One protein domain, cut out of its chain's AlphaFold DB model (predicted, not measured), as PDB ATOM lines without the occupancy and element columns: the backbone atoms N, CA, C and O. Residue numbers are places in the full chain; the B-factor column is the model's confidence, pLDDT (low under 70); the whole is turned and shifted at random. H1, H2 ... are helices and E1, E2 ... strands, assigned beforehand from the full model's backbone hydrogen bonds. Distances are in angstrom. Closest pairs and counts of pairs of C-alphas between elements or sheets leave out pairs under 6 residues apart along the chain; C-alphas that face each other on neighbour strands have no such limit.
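Overview. This is residues 6 to 135 of the 219 residues of an uncharacterized protein of Methanophagales archaeon (UniProt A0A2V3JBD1). A small closed barrel of five strands, E2 to E6, makes one end of the domain, and the long helix H1 packs on its outside with residues 92 to 102, then runs on past it as an arm. Beyond H1 the chain folds back through residues 116 to 122 to the short helix H2, which sits off the barrel near the small strand E1. The printed part has 130 residues, with six named strands followed by two named helices. The class is mixed, helices and strands, and the barrel is mixed too, with E4 and E6 its parallel pair. The whole is only just compact, close to loose, with a radius of gyration of the C-alphas of 16.6 A and spans of 50 by 37 by 21 A.

Arrangement. Round the barrel run E2, residues 21 to 34, E3, residues 37 to 43, E4, residues 48 to 53, E6, residues 80 to 90, and E5, residues 64 to 73, and back to E2. E2, E3 and E4 form a meander, each strand the antiparallel neighbour of the one before; with E5, antiparallel to E2, they form a Greek key, four strands in a row with the first beside the fourth. E2 bends by 109 degrees at residue 26, and its pairing is staggered: residues 21 to 27 pair with E5 and 27 to 34 with E3. Within hydrogen-bond range are N 32 and O 39, 2.9 A, in the hairpin E2 and E3; N 40 and O 51, 2.8 A, in the hairpin E3 and E4; N 84 and O 52, 2.9 A, between the parallel E4 and E6; N 68 and O 86, 2.8 A, in the hairpin E5 and E6; and N 22 and O 69, 2.8 A, between E2 and E5. H1, residues 92 to 115, is on the barrel, outside it, at a height over the sheet of 9.5 A. Its closest C-alphas to E2 are those of Arg 95 and Val 25, 5.7 A apart. It runs along the strands, but only just, at 28 degrees to E2 on the local plane. E1, residues 10 to 12, pairs with no named strand; its closest C-alpha to E5 is that of Thr 10, 7.5 A from Ile 73. H2, residues 123 to 133, is not on the barrel and is apart from H1. In H1 and H2 every O i to N i+4 pair is within hydrogen-bond range.

Along the chain. From first to last C-alpha E2 measures 24.0 A, E3 19.3 A, E4 16.3 A, E5 25.9 A, E6 25.2 A, H1 34.6 A, H2 14.9 A and E1 6.4 A. C-alpha 21 begins E2 at (6.983, 36.300, 18.516), and C-alpha 133 ends H2 at (-5.089, 29.957, 37.893).

Size, cuts and confidence. The C-alphas farthest apart, those of Gly 35 and Pro 118, are 51.6 A apart. The printed part has no cut, and no link is long. Its mean pLDDT is 89.3; residues 118 to 122 and 134 are under 70.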
ATOM      1  N   VAL A   6       2.129  25.391  26.679       86.12
ATOM      2  CA  VAL A   6       2.290  25.258  25.224       86.12
ATOM      3  C   VAL A   6       1.071  24.562  24.633       86.12
ATOM      4  O   VAL A   6       0.685  23.482  25.080       86.12
ATOM      5  N   ILE A   7       0.483  25.167  23.602       85.00
ATOM      6  CA  ILE A   7      -0.613  24.599  22.807       85.00
ATOM      7  C   ILE A   7      -0.283  24.769  21.330       85.00
ATOM      8  O   ILE A   7       0.031  25.875  20.897       85.00
ATOM      9  N   ASP A   8      -0.387  23.689  20.553       84.75
ATOM     10  CA  ASP A   8      -0.148  23.683  19.102       84.75
ATOM     11  C   ASP A   8       1.170  24.393  18.732       84.75
ATOM     12  O   ASP A   8       1.197  25.326  17.929       84.75
ATOM     13  N   ASN A   9       2.262  24.017  19.410       84.00
ATOM     14  CA  ASN A   9       3.593  24.628  19.277       84.00
ATOM     15  C   ASN A   9       3.652  26.150  19.510       84.00
ATOM     16  O   ASN A   9       4.593  26.809  19.076       84.00
ATOM     17  N   THR A  10       2.675  26.712  20.217       88.50
ATOM     18  CA  THR A  10       2.629  28.130  20.581       88.50
ATOM     19  C   THR A  10       2.719  28.273  22.093       88.50
ATOM     20  O   THR A  10       2.001  27.582  22.818       88.50
ATOM     21  N   VAL A  11       3.570  29.181  22.569       90.38
ATOM     22  CA  VAL A  11       3.610  29.544  23.991       90.38
ATOM     23  C   VAL A  11       2.350  30.336  24.320       90.38
ATOM     24  O   VAL A  11       1.946  31.215  23.562       90.38
ATOM     25  N   VAL A  12       1.718  30.039  25.442       89.88
ATOM     26  CA  VAL A  12       0.615  30.824  25.993       89.88
ATOM     27  C   VAL A  12       1.117  31.467  27.275       89.88
ATOM     28  O   VAL A  12       1.607  30.764  28.147       89.88
ATOM     29  N   THR A  13       1.031  32.789  27.391       88.06
ATOM     30  CA  THR A  13       1.496  33.522  28.578       88.06
ATOM     31  C   THR A  13       0.526  33.351  29.758       88.06
ATOM     32  O   THR A  13      -0.639  33.004  29.541       88.06
ATOM     33  N   PRO A  14       0.937  33.681  31.003       87.19
ATOM     34  CA  PRO A  14       0.022  33.751  32.150       87.19
ATOM     35  C   PRO A  14      -1.190  34.656  31.910       87.19
ATOM     36  O   PRO A  14      -2.301  34.354  32.333       87.19
ATOM     37  N   THR A  15      -1.002  35.722  31.127       86.81
ATOM     38  CA  THR A  15      -2.067  36.619  30.658       86.81
ATOM     39  C   THR A  15      -2.856  36.070  29.457       86.81
ATOM     40  O   THR A  15      -3.482  36.829  28.718       86.81
ATOM     41  N   CYS A  16      -2.836  34.750  29.248       83.88
ATOM     42  CA  CYS A  16      -3.562  34.018  28.206       83.88
ATOM     43  C   CYS A  16      -3.303  34.496  26.764       83.88
ATOM     44  O   CYS A  16      -4.098  34.214  25.865       83.88
ATOM     45  N   ALA A  17      -2.188  35.186  26.509       85.94
ATOM     46  CA  ALA A  17      -1.803  35.595  25.164       85.94
ATOM     47  C   ALA A  17      -1.050  34.458  24.464       85.94
ATOM     48  O   ALA A  17      -0.103  33.904  25.019       85.94
ATOM     49  N   ARG A  18      -1.434  34.126  23.228       89.06
ATOM     50  CA  ARG A  18      -0.650  33.225  22.371       89.06
ATOM     51  C   ARG A  18       0.537  33.995  21.797       89.06
ATOM     52  O   ARG A  18       0.347  34.999  21.119       89.06
ATOM     53  N   CYS A  19       1.745  33.523  22.064       89.44
ATOM     54  CA  CYS A  19       2.994  34.168  21.695       89.44
ATOM     55  C   CYS A  19       3.822  33.235  20.801       89.44
ATOM     56  O   CYS A  19       4.294  32.180  21.225       89.44
ATOM     57  N   SER A  20       3.969  33.633  19.539       91.19
ATOM     58  CA  SER A  20       4.934  33.070  18.585       91.19
ATOM     59  C   SER A  20       6.157  33.970  18.424       91.19
ATOM     60  O   SER A  20       7.230  33.502  18.055       91.19
ATOM     61  N   THR A  21       5.987  35.259  18.716       92.38
ATOM     62  CA  THR A  21       6.983  36.300  18.516       92.38
ATOM     63  C   THR A  21       7.000  37.205  19.740       92.38
ATOM     64  O   THR A  21       5.948  37.607  20.244       92.38
ATOM     65  N   LEU A  22       8.201  37.502  20.218       92.38
ATOM     66  CA  LEU A  22       8.474  38.351  21.362       92.38
ATOM     67  C   LEU A  22       9.168  39.621  20.876       92.38
ATOM     68  O   LEU A  22      10.131  39.548  20.117       92.38
ATOM     69  N   PHE A  23       8.706  40.770  21.353       95.12
ATOM     70  CA  PHE A  23       9.457  42.014  21.270       95.12
ATOM     71  C   PHE A  23      10.000  42.354  22.655       95.12
ATOM     72  O   PHE A  23       9.238  42.345  23.624       95.12
ATOM     73  N   GLY A  24      11.289  42.665  22.744       95.75
ATOM     74  CA  GLY A  24      11.951  43.000  24.000       95.75
ATOM     75  C   GLY A  24      13.023  44.063  23.817       95.75
ATOM     76  O   GLY A  24      13.563  44.236  22.722       95.75
ATOM     77  N   VAL A  25      13.331  44.765  24.905       98.12
ATOM     78  CA  VAL A  25      14.478  45.670  24.996       98.12
ATOM     79  C   VAL A  25      15.230  45.334  26.272       98.12
ATOM     80  O   VAL A  25      14.634  45.294  27.340       98.12
ATOM     81  N   GLY A  26      16.533  45.096  26.168       96.94
ATOM     82  CA  GLY A  26      17.351  44.762  27.329       96.94
ATOM     83  C   GLY A  26      18.831  45.012  27.094       96.94
ATOM     84  O   GLY A  26      19.267  45.281  25.975       96.94
ATOM     85  N   GLU A  27      19.608  44.952  28.162       97.81
ATOM     86  CA  GLU A  27      21.053  45.122  28.139       97.81
ATOM     87  C   GLU A  27      21.739  43.845  27.646       97.81
ATOM     88  O   GLU A  27      21.445  42.740  28.108       97.81
ATOM     89  N   VAL A  28      22.689  43.986  26.724       98.00
ATOM     90  CA  VAL A  28      23.554  42.879  26.304       98.00
ATOM     91  C   VAL A  28      24.582  42.618  27.401       98.00
ATOM     92  O   VAL A  28      25.591  43.314  27.485       98.00
ATOM     93  N   LYS A  29      24.357  41.594  28.226       97.88
ATOM     94  CA  LYS A  29      25.311  41.191  29.269       97.88
ATOM     95  C   LYS A  29      26.502  40.456  28.682       97.88
ATOM     96  O   LYS A  29      27.647  40.749  29.001       97.88
ATOM     97  N   GLU A  30      26.231  39.501  27.801       96.56
ATOM     98  CA  GLU A  30      27.266  38.664  27.205       96.56
ATOM     99  C   GLU A  30      26.923  38.311  25.760       96.56
ATOM    100  O   GLU A  30      25.751  38.205  25.384       96.56
ATOM    101  N   LEU A  31      27.960  38.084  24.954       95.81
ATOM    102  CA  LEU A  31      27.824  37.575  23.597       95.81
ATOM    103  C   LEU A  31      28.863  36.488  23.324       95.81
ATOM    104  O   LEU A  31      30.053  36.661  23.573       95.81
ATOM    105  N   GLU A  32      28.407  35.370  22.775       96.62
ATOM    106  CA  GLU A  32      29.239  34.238  22.381       96.62
ATOM    107  C   GLU A  32      28.977  33.926  20.909       96.62
ATOM    108  O   GLU A  32      27.850  33.617  20.520       96.62
ATOM    109  N   SER A  33      30.011  33.984  20.072       95.06
ATOM    110  CA  SER A  33      29.884  33.668  18.646       95.06
ATOM    111  C   SER A  33      30.495  32.308  18.327       95.06
ATOM    112  O   SER A  33      31.637  32.026  18.685       95.06
ATOM    113  N   ARG A  34      29.737  31.463  17.622       94.75
ATOM    114  CA  ARG A  34      30.186  30.163  17.109       94.75
ATOM    115  C   ARG A  34      29.810  30.043  15.635       94.75
ATOM    116  O   ARG A  34      28.653  29.815  15.278       94.75
ATOM    117  N   GLY A  35      30.800  30.199  14.759       93.25
ATOM    118  CA  GLY A  35      30.588  30.178  13.313       93.25
ATOM    119  C   GLY A  35      29.651  31.301  12.861       93.25
ATOM    120  O   GLY A  35      29.999  32.472  12.954       93.25
ATOM    121  N   ARG A  36      28.468  30.938  12.352       93.56
ATOM    122  CA  ARG A  36      27.456  31.891  11.852       93.56
ATOM    123  C   ARG A  36      26.399  32.284  12.885       93.56
ATOM    124  O   ARG A  36      25.524  33.067  12.545       93.56
ATOM    125  N   VAL A  37      26.445  31.721  14.091       96.38
ATOM    126  CA  VAL A  37      25.444  31.972  15.132       96.38
ATOM    127  C   VAL A  37      26.091  32.724  16.284       96.38
ATOM    128  O   VAL A  37      27.128  32.305  16.804       96.38
ATOM    129  N   THR A  38      25.441  33.799  16.707       97.06
ATOM    130  CA  THR A  38      25.768  34.532  17.924       97.06
ATOM    131  C   THR A  38      24.667  34.285  18.946       97.06
ATOM    132  O   THR A  38      23.481  34.477  18.667       97.06
ATOM    133  N   LYS A  39      25.066  33.828  20.131       97.44
ATOM    134  CA  LYS A  39      24.224  33.761  21.320       97.44
ATOM    135  C   LYS A  39      24.429  35.047  22.110       97.44
ATOM    136  O   LYS A  39      25.559  35.384  22.449       97.44
ATOM    137  N   LEU A  40      23.340  35.733  22.406       97.75
ATOM    138  CA  LEU A  40      23.297  36.932  23.226       97.75
ATOM    139  C   LEU A  40      22.583  36.606  24.530       97.75
ATOM    140  O   LEU A  40      21.546  35.936  24.527       97.75
ATOM    141  N   ARG A  41      23.139  37.087  25.635       97.75
ATOM    142  CA  ARG A  41      22.509  37.044  26.950       97.75
ATOM    143  C   ARG A  41      21.978  38.439  27.250       97.75
ATOM    144  O   ARG A  41      22.769  39.368  27.398       97.75
ATOM    145  N   ILE A  42      20.658  38.572  27.251       97.50
ATOM    146  CA  ILE A  42      19.957  39.851  27.364       97.50
ATOM    147  C   ILE A  42      19.289  39.924  28.728       97.50
ATOM    148  O   ILE A  42      18.578  38.995  29.099       97.50
ATOM    149  N   ASP A  43      19.521  41.009  29.450       96.12
ATOM    150  CA  ASP A  43      18.863  41.322  30.717       96.12
ATOM    151  C   ASP A  43      17.865  42.460  30.492       96.12
ATOM    152  O   ASP A  43      18.256  43.575  30.144       96.12
ATOM    153  N   ASP A  44      16.573  42.183  30.639       92.56
ATOM    154  CA  ASP A  44      15.512  43.179  30.457       92.56
ATOM    155  C   ASP A  44      15.062  43.838  31.774       92.56
ATOM    156  O   ASP A  44      14.030  44.503  31.819       92.56
ATOM    157  N   SER A  45      15.860  43.696  32.841       86.25
ATOM    158  CA  SER A  45      15.558  44.088  34.230       86.25
ATOM    159  C   SER A  45      14.522  43.211  34.942       86.25
ATOM    160  O   SER A  45      14.316  43.387  36.140       86.25
ATOM    161  N   THR A  46      13.890  42.258  34.250       87.81
ATOM    162  CA  THR A  46      12.950  41.290  34.848       87.81
ATOM    163  C   THR A  46      13.477  39.862  34.793       87.81
ATOM    164  O   THR A  46      13.253  39.069  35.708       87.81
ATOM    165  N   ALA A  47      14.198  39.527  33.727       87.81
ATOM    166  CA  ALA A  47      14.804  38.230  33.519       87.81
ATOM    167  C   ALA A  47      16.031  38.335  32.613       87.81
ATOM    168  O   ALA A  47      16.156  39.213  31.758       87.81
ATOM    169  N   VAL A  48      16.911  37.343  32.750       93.25
ATOM    170  CA  VAL A  48      18.021  37.134  31.824       93.25
ATOM    171  C   VAL A  48      17.638  36.049  30.824       93.25
ATOM    172  O   VAL A  48      17.454  34.883  31.186       93.25
ATOM    173  N   ILE A  49      17.540  36.420  29.551       92.38
ATOM    174  CA  ILE A  49      17.128  35.539  28.457       92.38
ATOM    175  C   ILE A  49      18.274  35.283  27.478       92.38
ATOM    176  O   ILE A  49      19.157  36.114  27.268       92.38
ATOM    177  N   ASN A  50      18.248  34.108  26.848       95.44
ATOM    178  CA  ASN A  50      19.176  33.767  25.773       95.44
ATOM    179  C   ASN A  50      18.496  33.958  24.417       95.44
ATOM    180  O   ASN A  50      17.480  33.321  24.127       95.44
ATOM    181  N   LEU A  51      19.106  34.784  23.575       96.19
ATOM    182  CA  LEU A  51      18.690  35.063  22.208       96.19
ATOM    183  C   LEU A  51      19.743  34.517  21.242       96.19
ATOM    184  O   LEU A  51      20.937  34.716  21.443       96.19
ATOM    185  N   TYR A  52      19.315  33.836  20.186       97.00
ATOM    186  CA  TYR A  52      20.211  33.290  19.166       97.00
ATOM    187  C   TYR A  52      19.933  33.972  17.838       97.00
ATOM    188  O   TYR A  52      18.782  34.086  17.427       97.00
ATOM    189  N   THR A  53      20.973  34.415  17.142       97.38
ATOM    190  CA  THR A  53      20.805  35.098  15.858       97.38
ATOM    191  C   THR A  53      21.933  34.775  14.888       97.38
ATOM    192  O   THR A  53      23.060  34.489  15.292       97.38
ATOM    193  N   GLY A  54      21.613  34.805  13.593       96.12
ATOM    194  CA  GLY A  54      22.590  34.789  12.502       96.12
ATOM    195  C   GLY A  54      22.876  36.176  11.920       96.12
ATOM    196  O   GLY A  54      23.605  36.284  10.931       96.12
ATOM    197  N   ILE A  55      22.281  37.231  12.490       94.69
ATOM    198  CA  ILE A  55      22.440  38.610  12.026       94.69
ATOM    199  C   ILE A  55      23.876  39.058  12.283       94.69
ATOM    200  O   ILE A  55      24.370  39.048  13.410       94.69
ATOM    201  N   LYS A  56      24.547  39.490  11.214       89.12
ATOM    202  CA  LYS A  56      25.887  40.066  11.293       89.12
ATOM    203  C   LYS A  56      25.778  41.548  11.626       89.12
ATOM    204  O   LYS A  56      25.629  42.375  10.734       89.12
ATOM    205  N   THR A  57      25.866  41.875  12.907       86.56
ATOM    206  CA  THR A  57      25.960  43.258  13.388       86.56
ATOM    207  C   THR A  57      26.961  43.354  14.536       86.56
ATOM    208  O   THR A  57      27.338  42.347  15.139       86.56
ATOM    209  N   LYS A  58      27.423  44.571  14.832       90.31
ATOM    210  CA  LYS A  58      28.350  44.830  15.934       90.31
ATOM    211  C   LYS A  58      27.561  45.027  17.229       90.31
ATOM    212  O   LYS A  58      27.283  46.154  17.627       90.31
ATOM    213  N   PHE A  59      27.205  43.922  17.875       95.38
ATOM    214  CA  PHE A  59      26.651  43.950  19.228       95.38
ATOM    215  C   PHE A  59      27.701  44.467  20.218       95.38
ATOM    216  O   PHE A  59      28.877  44.102  20.128       95.38
ATOM    217  N   LYS A  60      27.281  45.317  21.156       95.00
ATOM    218  CA  LYS A  60      28.149  45.899  22.183       95.00
ATOM    219  C   LYS A  60      27.653  45.453  23.565       95.00
ATOM    220  O   LYS A  60      26.492  45.730  23.864       95.00
ATOM    221  N   PRO A  61      28.478  44.764  24.377       96.19
ATOM    222  CA  PRO A  61      28.162  44.508  25.780       96.19
ATOM    223  C   PRO A  61      27.876  45.804  26.546       96.19
ATOM    224  O   PRO A  61      28.349  46.870  26.144       96.19
ATOM    225  N   GLU A  62      27.105  45.709  27.630       95.50
ATOM    226  CA  GLU A  62      26.728  46.846  28.491       95.50
ATOM    227  C   GLU A  62      25.978  47.953  27.727       95.50
ATOM    228  O   GLU A  62      26.023  49.136  28.057       95.50
ATOM    229  N   SER A  63      25.326  47.594  26.623       96.88
ATOM    230  CA  SER A  63      24.511  48.498  25.810       96.88
ATOM    231  C   SER A  63      23.146  47.867  25.554       96.88
ATOM    232  O   SER A  63      23.009  46.641  25.578       96.88
ATOM    233  N   PHE A  64      22.131  48.694  25.305       98.00
ATOM    234  CA  PHE A  64      20.766  48.211  25.121       98.00
ATOM    235  C   PHE A  64      20.506  47.744  23.693       98.00
ATOM    236  O   PHE A  64      20.988  48.323  22.716       98.00
ATOM    237  N   LEU A  65      19.708  46.693  23.579       98.00
ATOM    238  CA  LEU A  65      19.332  46.056  22.332       98.00
ATOM    239  C   LEU A  65      17.819  45.875  22.305       98.00
ATOM    240  O   LEU A  65      17.258  45.185  23.156       98.00
ATOM    241  N   ALA A  66      17.174  46.463  21.303       97.88
ATOM    242  CA  ALA A  66      15.811  46.122  20.936       97.88
ATOM    243  C   ALA A  66      15.837  44.928  19.981       97.88
ATOM    244  O   ALA A  66      16.670  44.874  19.068       97.88
ATOM    245  N   PHE A  67      14.930  43.976  20.174       97.00
ATOM    246  CA  PHE A  67      14.843  42.800  19.319       97.00
ATOM    247  C   PHE A  67      13.401  42.348  19.086       97.00
ATOM    248  O   PHE A  67      12.542  42.446  19.964       97.00
ATOM    249  N   LEU A  68      13.175  41.782  17.904       97.44
ATOM    250  CA  LEU A  68      12.034  40.941  17.576       97.44
ATOM    251  C   LEU A  68      12.533  39.500  17.434       97.44
ATOM    252  O   LEU A  68      13.418  39.211  16.625       97.44
ATOM    253  N   GLY A  69      12.001  38.599  18.255       96.12
ATOM    254  CA  GLY A  69      12.463  37.223  18.366       96.12
ATOM    255  C   GLY A  69      11.344  36.210  18.176       96.12
ATOM    256  O   GLY A  69      10.299  36.310  18.812       96.12
ATOM    257  N   ASN A  70      11.570  35.193  17.349       95.19
ATOM    258  CA  ASN A  70      10.618  34.101  17.159       95.19
ATOM    259  C   ASN A  70      10.858  32.988  18.168       95.19
ATOM    260  O   ASN A  70      11.984  32.513  18.336       95.19
ATOM    261  N   LEU A  71       9.782  32.554  18.812       93.50
ATOM    262  CA  LEU A  71       9.810  31.484  19.792       93.50
ATOM    263  C   LEU A  71       9.769  30.133  19.078       93.50
ATOM    264  O   LEU A  71       8.873  29.848  18.282       93.50
ATOM    265  N   ARG A  72      10.739  29.272  19.375       91.50
ATOM    266  CA  ARG A  72      10.789  27.887  18.891       91.50
ATOM    267  C   ARG A  72      10.748  26.937  20.072       91.50
ATOM    268  O   ARG A  72      11.709  26.856  20.835       91.50
ATOM    269  N   ILE A  73       9.637  26.218  20.219       90.00
ATOM    270  CA  ILE A  73       9.474  25.207  21.268       90.00
ATOM    271  C   ILE A  73      10.556  24.137  21.124       90.00
ATOM    272  O   ILE A  73      10.819  23.642  20.026       90.00
ATOM    273  N   ARG A  74      11.181  23.769  22.241       85.25
ATOM    274  CA  ARG A  74      12.160  22.685  22.277       85.25
ATOM    275  C   ARG A  74      11.426  21.409  22.667       85.25
ATOM    276  O   ARG A  74      10.961  21.270  23.784       85.25
ATOM    277  N   HIS A  75      11.294  20.465  21.741       74.81
ATOM    278  CA  HIS A  75      10.512  19.248  21.999       74.81
ATOM    279  C   HIS A  75      11.175  18.290  23.003       74.81
ATOM    280  O   HIS A  75      10.482  17.531  23.672       74.81
ATOM    281  N   HIS A  76      12.505  18.339  23.122       73.56
ATOM    282  CA  HIS A  76      13.288  17.436  23.976       73.56
ATOM    283  C   HIS A  76      13.837  18.103  25.247       73.56
ATOM    284  O   HIS A  76      14.472  17.440  26.060       73.56
ATOM    285  N   GLU A  77      13.590  19.401  25.439       73.06
ATOM    286  CA  GLU A  77      14.021  20.160  26.615       73.06
ATOM    287  C   GLU A  77      12.894  21.094  27.052       73.06
ATOM    288  O   GLU A  77      12.192  21.641  26.211       73.06
ATOM    289  N   ARG A  78      12.705  21.317  28.358       70.56
ATOM    290  CA  ARG A  78      11.681  22.275  28.807       70.56
ATOM    291  C   ARG A  78      12.029  23.688  28.319       70.56
ATOM    292  O   ARG A  78      13.146  24.150  28.535       70.56
ATOM    293  N   GLY A  79      11.055  24.365  27.704       81.50
ATOM    294  CA  GLY A  79      11.141  25.768  27.293       81.50
ATOM    295  C   GLY A  79      11.171  25.985  25.777       81.50
ATOM    296  O   GLY A  79      10.776  25.135  24.976       81.50
ATOM    297  N   PHE A  80      11.638  27.163  25.381       88.94
ATOM    298  CA  PHE A  80      11.716  27.603  23.991       88.94
ATOM    299  C   PHE A  80      13.050  28.307  23.717       88.94
ATOM    300  O   PHE A  80      13.715  28.799  24.626       88.94
ATOM    301  N   LEU A  81      13.456  28.333  22.450       92.00
ATOM    302  CA  LEU A  81      14.522  29.200  21.954       92.00
ATOM    303  C   LEU A  81      13.911  30.501  21.452       92.00
ATOM    304  O   LEU A  81      12.836  30.479  20.855       92.00
ATOM    305  N   ILE A  82      14.630  31.604  21.629       95.19
ATOM    306  CA  ILE A  82      14.302  32.878  20.999       95.19
ATOM    307  C   ILE A  82      15.285  33.072  19.846       95.19
ATOM    308  O   ILE A  82      16.500  33.109  20.062       95.19
ATOM    309  N   LEU A  83      14.767  33.150  18.622       96.75
ATOM    310  CA  LEU A  83      15.553  33.385  17.413       96.75
ATOM    311  C   LEU A  83      15.371  34.834  16.963       96.75
ATOM    312  O   LEU A  83      14.274  35.204  16.554       96.75
ATOM    313  N   GLY A  84      16.420  35.649  17.059       96.88
ATOM    314  CA  GLY A  84      16.374  37.070  16.703       96.88
ATOM    315  C   GLY A  84      16.266  37.273  15.194       96.88
ATOM    316  O   GLY A  84      17.187  36.889  14.470       96.88
ATOM    317  N   GLU A  85      15.166  37.883  14.750       95.75
ATOM    318  CA  GLU A  85      14.881  38.197  13.341       95.75
ATOM    319  C   GLU A  85      15.168  39.658  12.994       95.75
ATOM    320  O   GLU A  85      15.717  39.935  11.931       95.75
ATOM    321  N   GLU A  86      14.870  40.578  13.911       96.19
ATOM    322  CA  GLU A  86      15.178  42.003  13.765       96.19
ATOM    323  C   GLU A  86      15.790  42.532  15.049       96.19
ATOM    324  O   GLU A  86      15.354  42.172  16.143       96.19
ATOM    325  N   MET A  87      16.843  43.344  14.926       96.50
ATOM    326  CA  MET A  87      17.659  43.750  16.066       96.50
ATOM    327  C   MET A  87      18.291  45.121  15.831       96.50
ATOM    328  O   MET A  87      18.850  45.368  14.762       96.50
ATOM    329  N   ALA A  88      18.257  45.984  16.845       96.81
ATOM    330  CA  ALA A  88      18.863  47.310  16.795       96.81
ATOM    331  C   ALA A  88      19.456  47.695  18.154       96.81
ATOM    332  O   ALA A  88      18.811  47.515  19.188       96.81
ATOM    333  N   MET A  89      20.678  48.237  18.150       97.44
ATOM    334  CA  MET A  89      21.243  48.880  19.340       97.44
ATOM    335  C   MET A  89      20.457  50.160  19.621       97.44
ATOM    336  O   MET A  89      20.204  50.935  18.698       97.44
ATOM    337  N   VAL A  90      20.074  50.372  20.875       97.81
ATOM    338  CA  VAL A  90      19.238  51.500  21.304       97.81
ATOM    339  C   VAL A  90      19.817  52.167  22.549       97.81
ATOM    340  O   VAL A  90      20.731  51.642  23.186       97.81
ATOM    341  N   ASP A  91      19.306  53.349  22.876       95.44
ATOM    342  CA  ASP A  91      19.660  54.083  24.089       95.44
ATOM    343  C   ASP A  91      18.751  53.720  25.279       95.44
ATOM    344  O   ASP A  91      17.831  52.897  25.182       95.44
ATOM    345  N   SER A  92      19.033  54.337  26.430       91.88
ATOM    346  CA  SER A  92      18.238  54.173  27.647       91.88
ATOM    347  C   SER A  92      16.805  54.666  27.475       91.88
ATOM    348  O   SER A  92      15.902  54.055  28.033       91.88
ATOM    349  N   THR A  93      16.551  55.696  26.663       90.12
ATOM    350  CA  THR A  93      15.197  56.224  26.446       90.12
ATOM    351  C   THR A  93      14.277  55.178  25.820       90.12
ATOM    352  O   THR A  93      13.118  55.050  26.226       90.12
ATOM    353  N   VAL A  94      14.764  54.384  24.863       95.12
ATOM    354  CA  VAL A  94      13.982  53.268  24.298       95.12
ATOM    355  C   VAL A  94      13.732  52.179  25.345       95.12
ATOM    356  O   VAL A  94      12.610  51.674  25.440       95.12
ATOM    357  N   ARG A  95      14.743  51.841  26.155       95.06
ATOM    358  CA  ARG A  95      14.631  50.856  27.245       95.06
ATOM    359  C   ARG A  95      13.605  51.289  28.292       95.06
ATOM    360  O   ARG A  95      12.716  50.512  28.628       95.06
ATOM    361  N   ASP A  96      13.681  52.529  28.758       92.44
ATOM    362  CA  ASP A  96      12.796  53.090  29.785       92.44
ATOM    363  C   ASP A  96      11.339  53.101  29.300       92.44
ATOM    364  O   ASP A  96      10.427  52.634  29.987       92.44
ATOM    365  N   ASN A  97      11.116  53.556  28.061       92.50
ATOM    366  CA  ASN A  97       9.788  53.539  27.447       92.50
ATOM    367  C   ASN A  97       9.250  52.116  27.260       92.50
ATOM    368  O   ASN A  97       8.042  51.900  27.401       92.50
ATOM    369  N   TRP A  98      10.114  51.145  26.946       95.25
ATOM    370  CA  TRP A  98       9.725  49.741  26.847       95.25
ATOM    371  C   TRP A  98       9.283  49.173  28.200       95.25
ATOM    372  O   TRP A  98       8.228  48.537  28.240       95.25
ATOM    373  N   ILE A  99      10.006  49.456  29.291       94.44
ATOM    374  CA  ILE A  99       9.624  49.037  30.654       94.44
ATOM    375  C   ILE A  99       8.233  49.580  30.998       94.44
ATOM    376  O   ILE A  99       7.320  48.803  31.288       94.44
ATOM    377  N   LEU A 100       8.031  50.898  30.880       93.56
ATOM    378  CA  LEU A 100       6.752  51.541  31.211       93.56
ATOM    379  C   LEU A 100       5.603  51.005  30.346       93.56
ATOM    380  O   LEU A 100       4.544  50.627  30.851       93.56
ATOM    381  N   SER A 101       5.810  50.931  29.028       93.88
ATOM    382  CA  SER A 101       4.781  50.464  28.092       93.88
ATOM    383  C   SER A 101       4.410  49.003  28.332       93.88
ATOM    384  O   SER A 101       3.236  48.634  28.226       93.88
ATOM    385  N   THR A 102       5.396  48.162  28.642       94.12
ATOM    386  CA  THR A 102       5.190  46.738  28.915       94.12
ATOM    387  C   THR A 102       4.455  46.542  30.230       94.12
ATOM    388  O   THR A 102       3.474  45.799  30.245       94.12
ATOM    389  N   ALA A 103       4.834  47.262  31.288       94.88
ATOM    390  CA  ALA A 103       4.126  47.237  32.564       94.88
ATOM    391  C   ALA A 103       2.652  47.639  32.391       94.88
ATOM    392  O   ALA A 103       1.760  46.862  32.730       94.88
ATOM    393  N   ILE A 104       2.374  48.775  31.736       94.44
ATOM    394  CA  ILE A 104       0.999  49.246  31.477       94.44
ATOM    395  C   ILE A 104       0.187  48.205  30.699       94.44
ATOM    396  O   ILE A 104      -0.955  47.900  31.051       94.44
ATOM    397  N   ARG A 105       0.751  47.641  29.623       93.81
ATOM    398  CA  ARG A 105       0.067  46.621  28.806       93.81
ATOM    399  C   ARG A 105      -0.161  45.326  29.585       93.81
ATOM    400  O   ARG A 105      -1.198  44.694  29.403       93.81
ATOM    401  N   THR A 106       0.776  44.927  30.440       92.31
ATOM    402  CA  THR A 106       0.630  43.762  31.320       92.31
ATOM    403  C   THR A 106      -0.491  43.974  32.322       92.31
ATOM    404  O   THR A 106      -1.414  43.163  32.328       92.31
ATOM    405  N   MET A 107      -0.496  45.093  33.048       94.25
ATOM    406  CA  MET A 107      -1.551  45.414  34.014       94.25
ATOM    407  C   MET A 107      -2.930  45.462  33.354       94.25
ATOM    408  O   MET A 107      -3.859  44.812  33.821       94.25
ATOM    409  N   ARG A 108      -3.060  46.114  32.189       92.75
ATOM    410  CA  ARG A 108      -4.326  46.130  31.429       92.75
ATOM    411  C   ARG A 108      -4.822  44.731  31.058       92.75
ATOM    412  O   ARG A 108      -6.023  44.487  31.100       92.75
ATOM    413  N   ARG A 109      -3.925  43.812  30.678       90.56
ATOM    414  CA  ARG A 109      -4.297  42.420  30.365       90.56
ATOM    415  C   ARG A 109      -4.717  41.647  31.612       90.56
ATOM    416  O   ARG A 109      -5.669  40.878  31.527       90.56
ATOM    417  N   ILE A 110      -4.018  41.835  32.732       89.44
ATOM    418  CA  ILE A 110      -4.349  41.195  34.013       89.44
ATOM    419  C   ILE A 110      -5.740  41.646  34.473       89.44
ATOM    420  O   ILE A 110      -6.595  40.801  34.727       89.44
ATOM    421  N   GLU A 111      -6.006  42.953  34.477       89.44
ATOM    422  CA  GLU A 111      -7.314  43.506  34.853       89.44
ATOM    423  C   GLU A 111      -8.435  43.042  33.917       89.44
ATOM    424  O   GLU A 111      -9.501  42.623  34.370       89.44
ATOM    425  N   LEU A 112      -8.179  43.017  32.604       86.44
ATOM    426  CA  LEU A 112      -9.138  42.474  31.645       86.44
ATOM    427  C   LEU A 112      -9.466  41.007  31.957       86.44
ATOM    428  O   LEU A 112     -10.638  40.641  31.988       86.44
ATOM    429  N   LEU A 113      -8.465  40.170  32.235       82.81
ATOM    430  CA  LEU A 113      -8.691  38.767  32.592       82.81
ATOM    431  C   LEU A 113      -9.483  38.608  33.888       82.81
ATOM    432  O   LEU A 113     -10.398  37.786  33.924       82.81
ATOM    433  N   ARG A 114      -9.173  39.402  34.919       83.19
ATOM    434  CA  ARG A 114      -9.923  39.424  36.185       83.19
ATOM    435  C   ARG A 114     -11.396  39.773  35.944       83.19
ATOM    436  O   ARG A 114     -12.270  39.091  36.469       83.19
ATOM    437  N   SER A 115     -11.672  40.761  35.088       83.31
ATOM    438  CA  SER A 115     -13.042  41.196  34.759       83.31
ATOM    439  C   SER A 115     -13.857  40.177  33.950       83.31
ATOM    440  O   SER A 115     -15.082  40.167  34.017       83.31
ATOM    441  N   LEU A 116     -13.188  39.306  33.187       75.56
ATOM    442  CA  LEU A 116     -13.831  38.314  32.323       75.56
ATOM    443  C   LEU A 116     -14.162  37.001  33.051       75.56
ATOM    444  O   LEU A 116     -14.676  36.078  32.425       75.56
ATOM    445  N   MET A 117     -13.876  36.872  34.346       70.50
ATOM    446  CA  MET A 117     -14.150  35.650  35.107       70.50
ATOM    447  C   MET A 117     -15.548  35.689  35.760       70.50
ATOM    448  O   MET A 117     -15.849  36.662  36.447       70.50
ATOM    449  N   PRO A 118     -16.400  34.644  35.623       67.00
ATOM    450  CA  PRO A 118     -16.211  33.407  34.863       67.00
ATOM    451  C   PRO A 118     -16.943  33.439  33.502       67.00
ATOM    452  O   PRO A 118     -18.130  33.134  33.410       67.00
ATOM    453  N   MET A 119     -16.239  33.755  32.413       59.72
ATOM    454  CA  MET A 119     -16.749  33.581  31.044       59.72
ATOM    455  C   MET A 119     -16.444  32.177  30.497       59.72
ATOM    456  O   MET A 119     -15.410  31.587  30.834       59.72
ATOM    457  N   PRO A 120     -17.284  31.631  29.593       56.22
ATOM    458  CA  PRO A 120     -16.969  30.417  28.853       56.22
ATOM    459  C   PRO A 120     -15.850  30.711  27.845       56.22
ATOM    460  O   PRO A 120     -16.077  30.959  26.664       56.22
ATOM    461  N   ALA A 121     -14.610  30.686  28.325       61.94
ATOM    462  CA  ALA A 121     -13.429  30.829  27.493       61.94
ATOM    463  C   ALA A 121     -13.329  29.649  26.504       61.94
ATOM    464  O   ALA A 121     -13.783  28.535  26.799       61.94
ATOM    465  N   THR A 122     -12.718  29.877  25.336       67.12
ATOM    466  CA  THR A 122     -12.380  28.810  24.371       67.12
ATOM    467  C   THR A 122     -11.641  27.645  25.054       67.12
ATOM    468  O   THR A 122     -11.015  27.826  26.101       67.12
ATOM    469  N   THR A 123     -11.659  26.439  24.468       76.00
ATOM    470  CA  THR A 123     -11.055  25.237  25.082       76.00
ATOM    471  C   THR A 123      -9.597  25.450  25.505       76.00
ATOM    472  O   THR A 123      -9.188  24.958  26.554       76.00
ATOM    473  N   TRP A 124      -8.807  26.197  24.724       78.75
ATOM    474  CA  TRP A 124      -7.399  26.462  25.033       78.75
ATOM    475  C   TRP A 124      -7.214  27.539  26.111       78.75
ATOM    476  O   TRP A 124      -6.367  27.359  26.981       78.75
ATOM    477  N   MET A 125      -8.024  28.607  26.108       80.44
ATOM    478  CA  MET A 125      -7.988  29.631  27.161       80.44
ATOM    479  C   MET A 125      -8.387  29.037  28.506       80.44
ATOM    480  O   MET A 125      -7.743  29.325  29.503       80.44
ATOM    481  N   ARG A 126      -9.393  28.150  28.543       79.56
ATOM    482  CA  ARG A 126      -9.753  27.430  29.773       79.56
ATOM    483  C   ARG A 126      -8.581  26.609  30.290       79.56
ATOM    484  O   ARG A 126      -8.287  26.675  31.472       79.56
ATOM    485  N   LYS A 127      -7.883  25.881  29.413       84.00
ATOM    486  CA  LYS A 127      -6.685  25.130  29.809       84.00
ATOM    487  C   LYS A 127      -5.582  26.053  30.337       84.00
ATOM    488  O   LYS A 127      -4.975  25.710  31.341       84.00
ATOM    489  N   ALA A 128      -5.362  27.213  29.715       83.44
ATOM    490  CA  ALA A 128      -4.394  28.202  30.191       83.44
ATOM    491  C   ALA A 128      -4.795  28.778  31.557       83.44
ATOM    492  O   ALA A 128      -3.982  28.791  32.472       83.44
ATOM    493  N   LEU A 129      -6.062  29.166  31.731       80.56
ATOM    494  CA  LEU A 129      -6.610  29.637  33.004       80.56
ATOM    495  C   LEU A 129      -6.562  28.558  34.088       80.56
ATOM    496  O   LEU A 129      -6.305  28.877  35.233       80.56
ATOM    497  N   THR A 130      -6.764  27.283  33.762       81.38
ATOM    498  CA  THR A 130      -6.585  26.186  34.725       81.38
ATOM    499  C   THR A 130      -5.109  25.962  35.056       81.38
ATOM    500  O   THR A 130      -4.763  25.752  36.216       81.38
ATOM    501  N   HIS A 131      -4.230  26.018  34.052       82.94
ATOM    502  CA  HIS A 131      -2.784  25.849  34.219       82.94
ATOM    503  C   HIS A 131      -2.179  26.953  35.087       82.94
ATOM    504  O   HIS A 131      -1.382  26.663  35.976       82.94
ATOM    505  N   TYR A 132      -2.578  28.203  34.842       80.81
ATOM    506  CA  TYR A 132      -2.067  29.381  35.536       80.81
ATOM    507  C   TYR A 132      -2.892  29.782  36.761       80.81
ATOM    508  O   TYR A 132      -2.313  30.283  37.711       80.81
ATOM    509  N   GLY A 133      -4.201  29.549  36.792       71.38
ATOM    510  CA  GLY A 133      -5.089  29.957  37.893       71.38
ATOM    511  C   GLY A 133      -4.966  29.105  39.156       71.38
ATOM    512  O   GLY A 133      -5.349  29.550  40.228       71.38
ATOM    513  N   ASN A 134      -4.373  27.911  39.057       67.19
ATOM    514  CA  ASN A 134      -3.925  27.143  40.226       67.19
ATOM    515  C   ASN A 134      -2.548  27.604  40.744       67.19
ATOM    516  O   ASN A 134      -1.964  26.958  41.612       67.19
ATOM    517  N   SER A 135      -1.986  28.668  40.168       70.19
ATOM    518  CA  SER A 135      -0.677  29.206  40.520       70.19
ATOM    519  C   SER A 135      -0.754  30.709  40.742       70.19
ATOM    520  O   SER A 135      -1.645  31.374  40.230       70.19
TER     521      SER A 135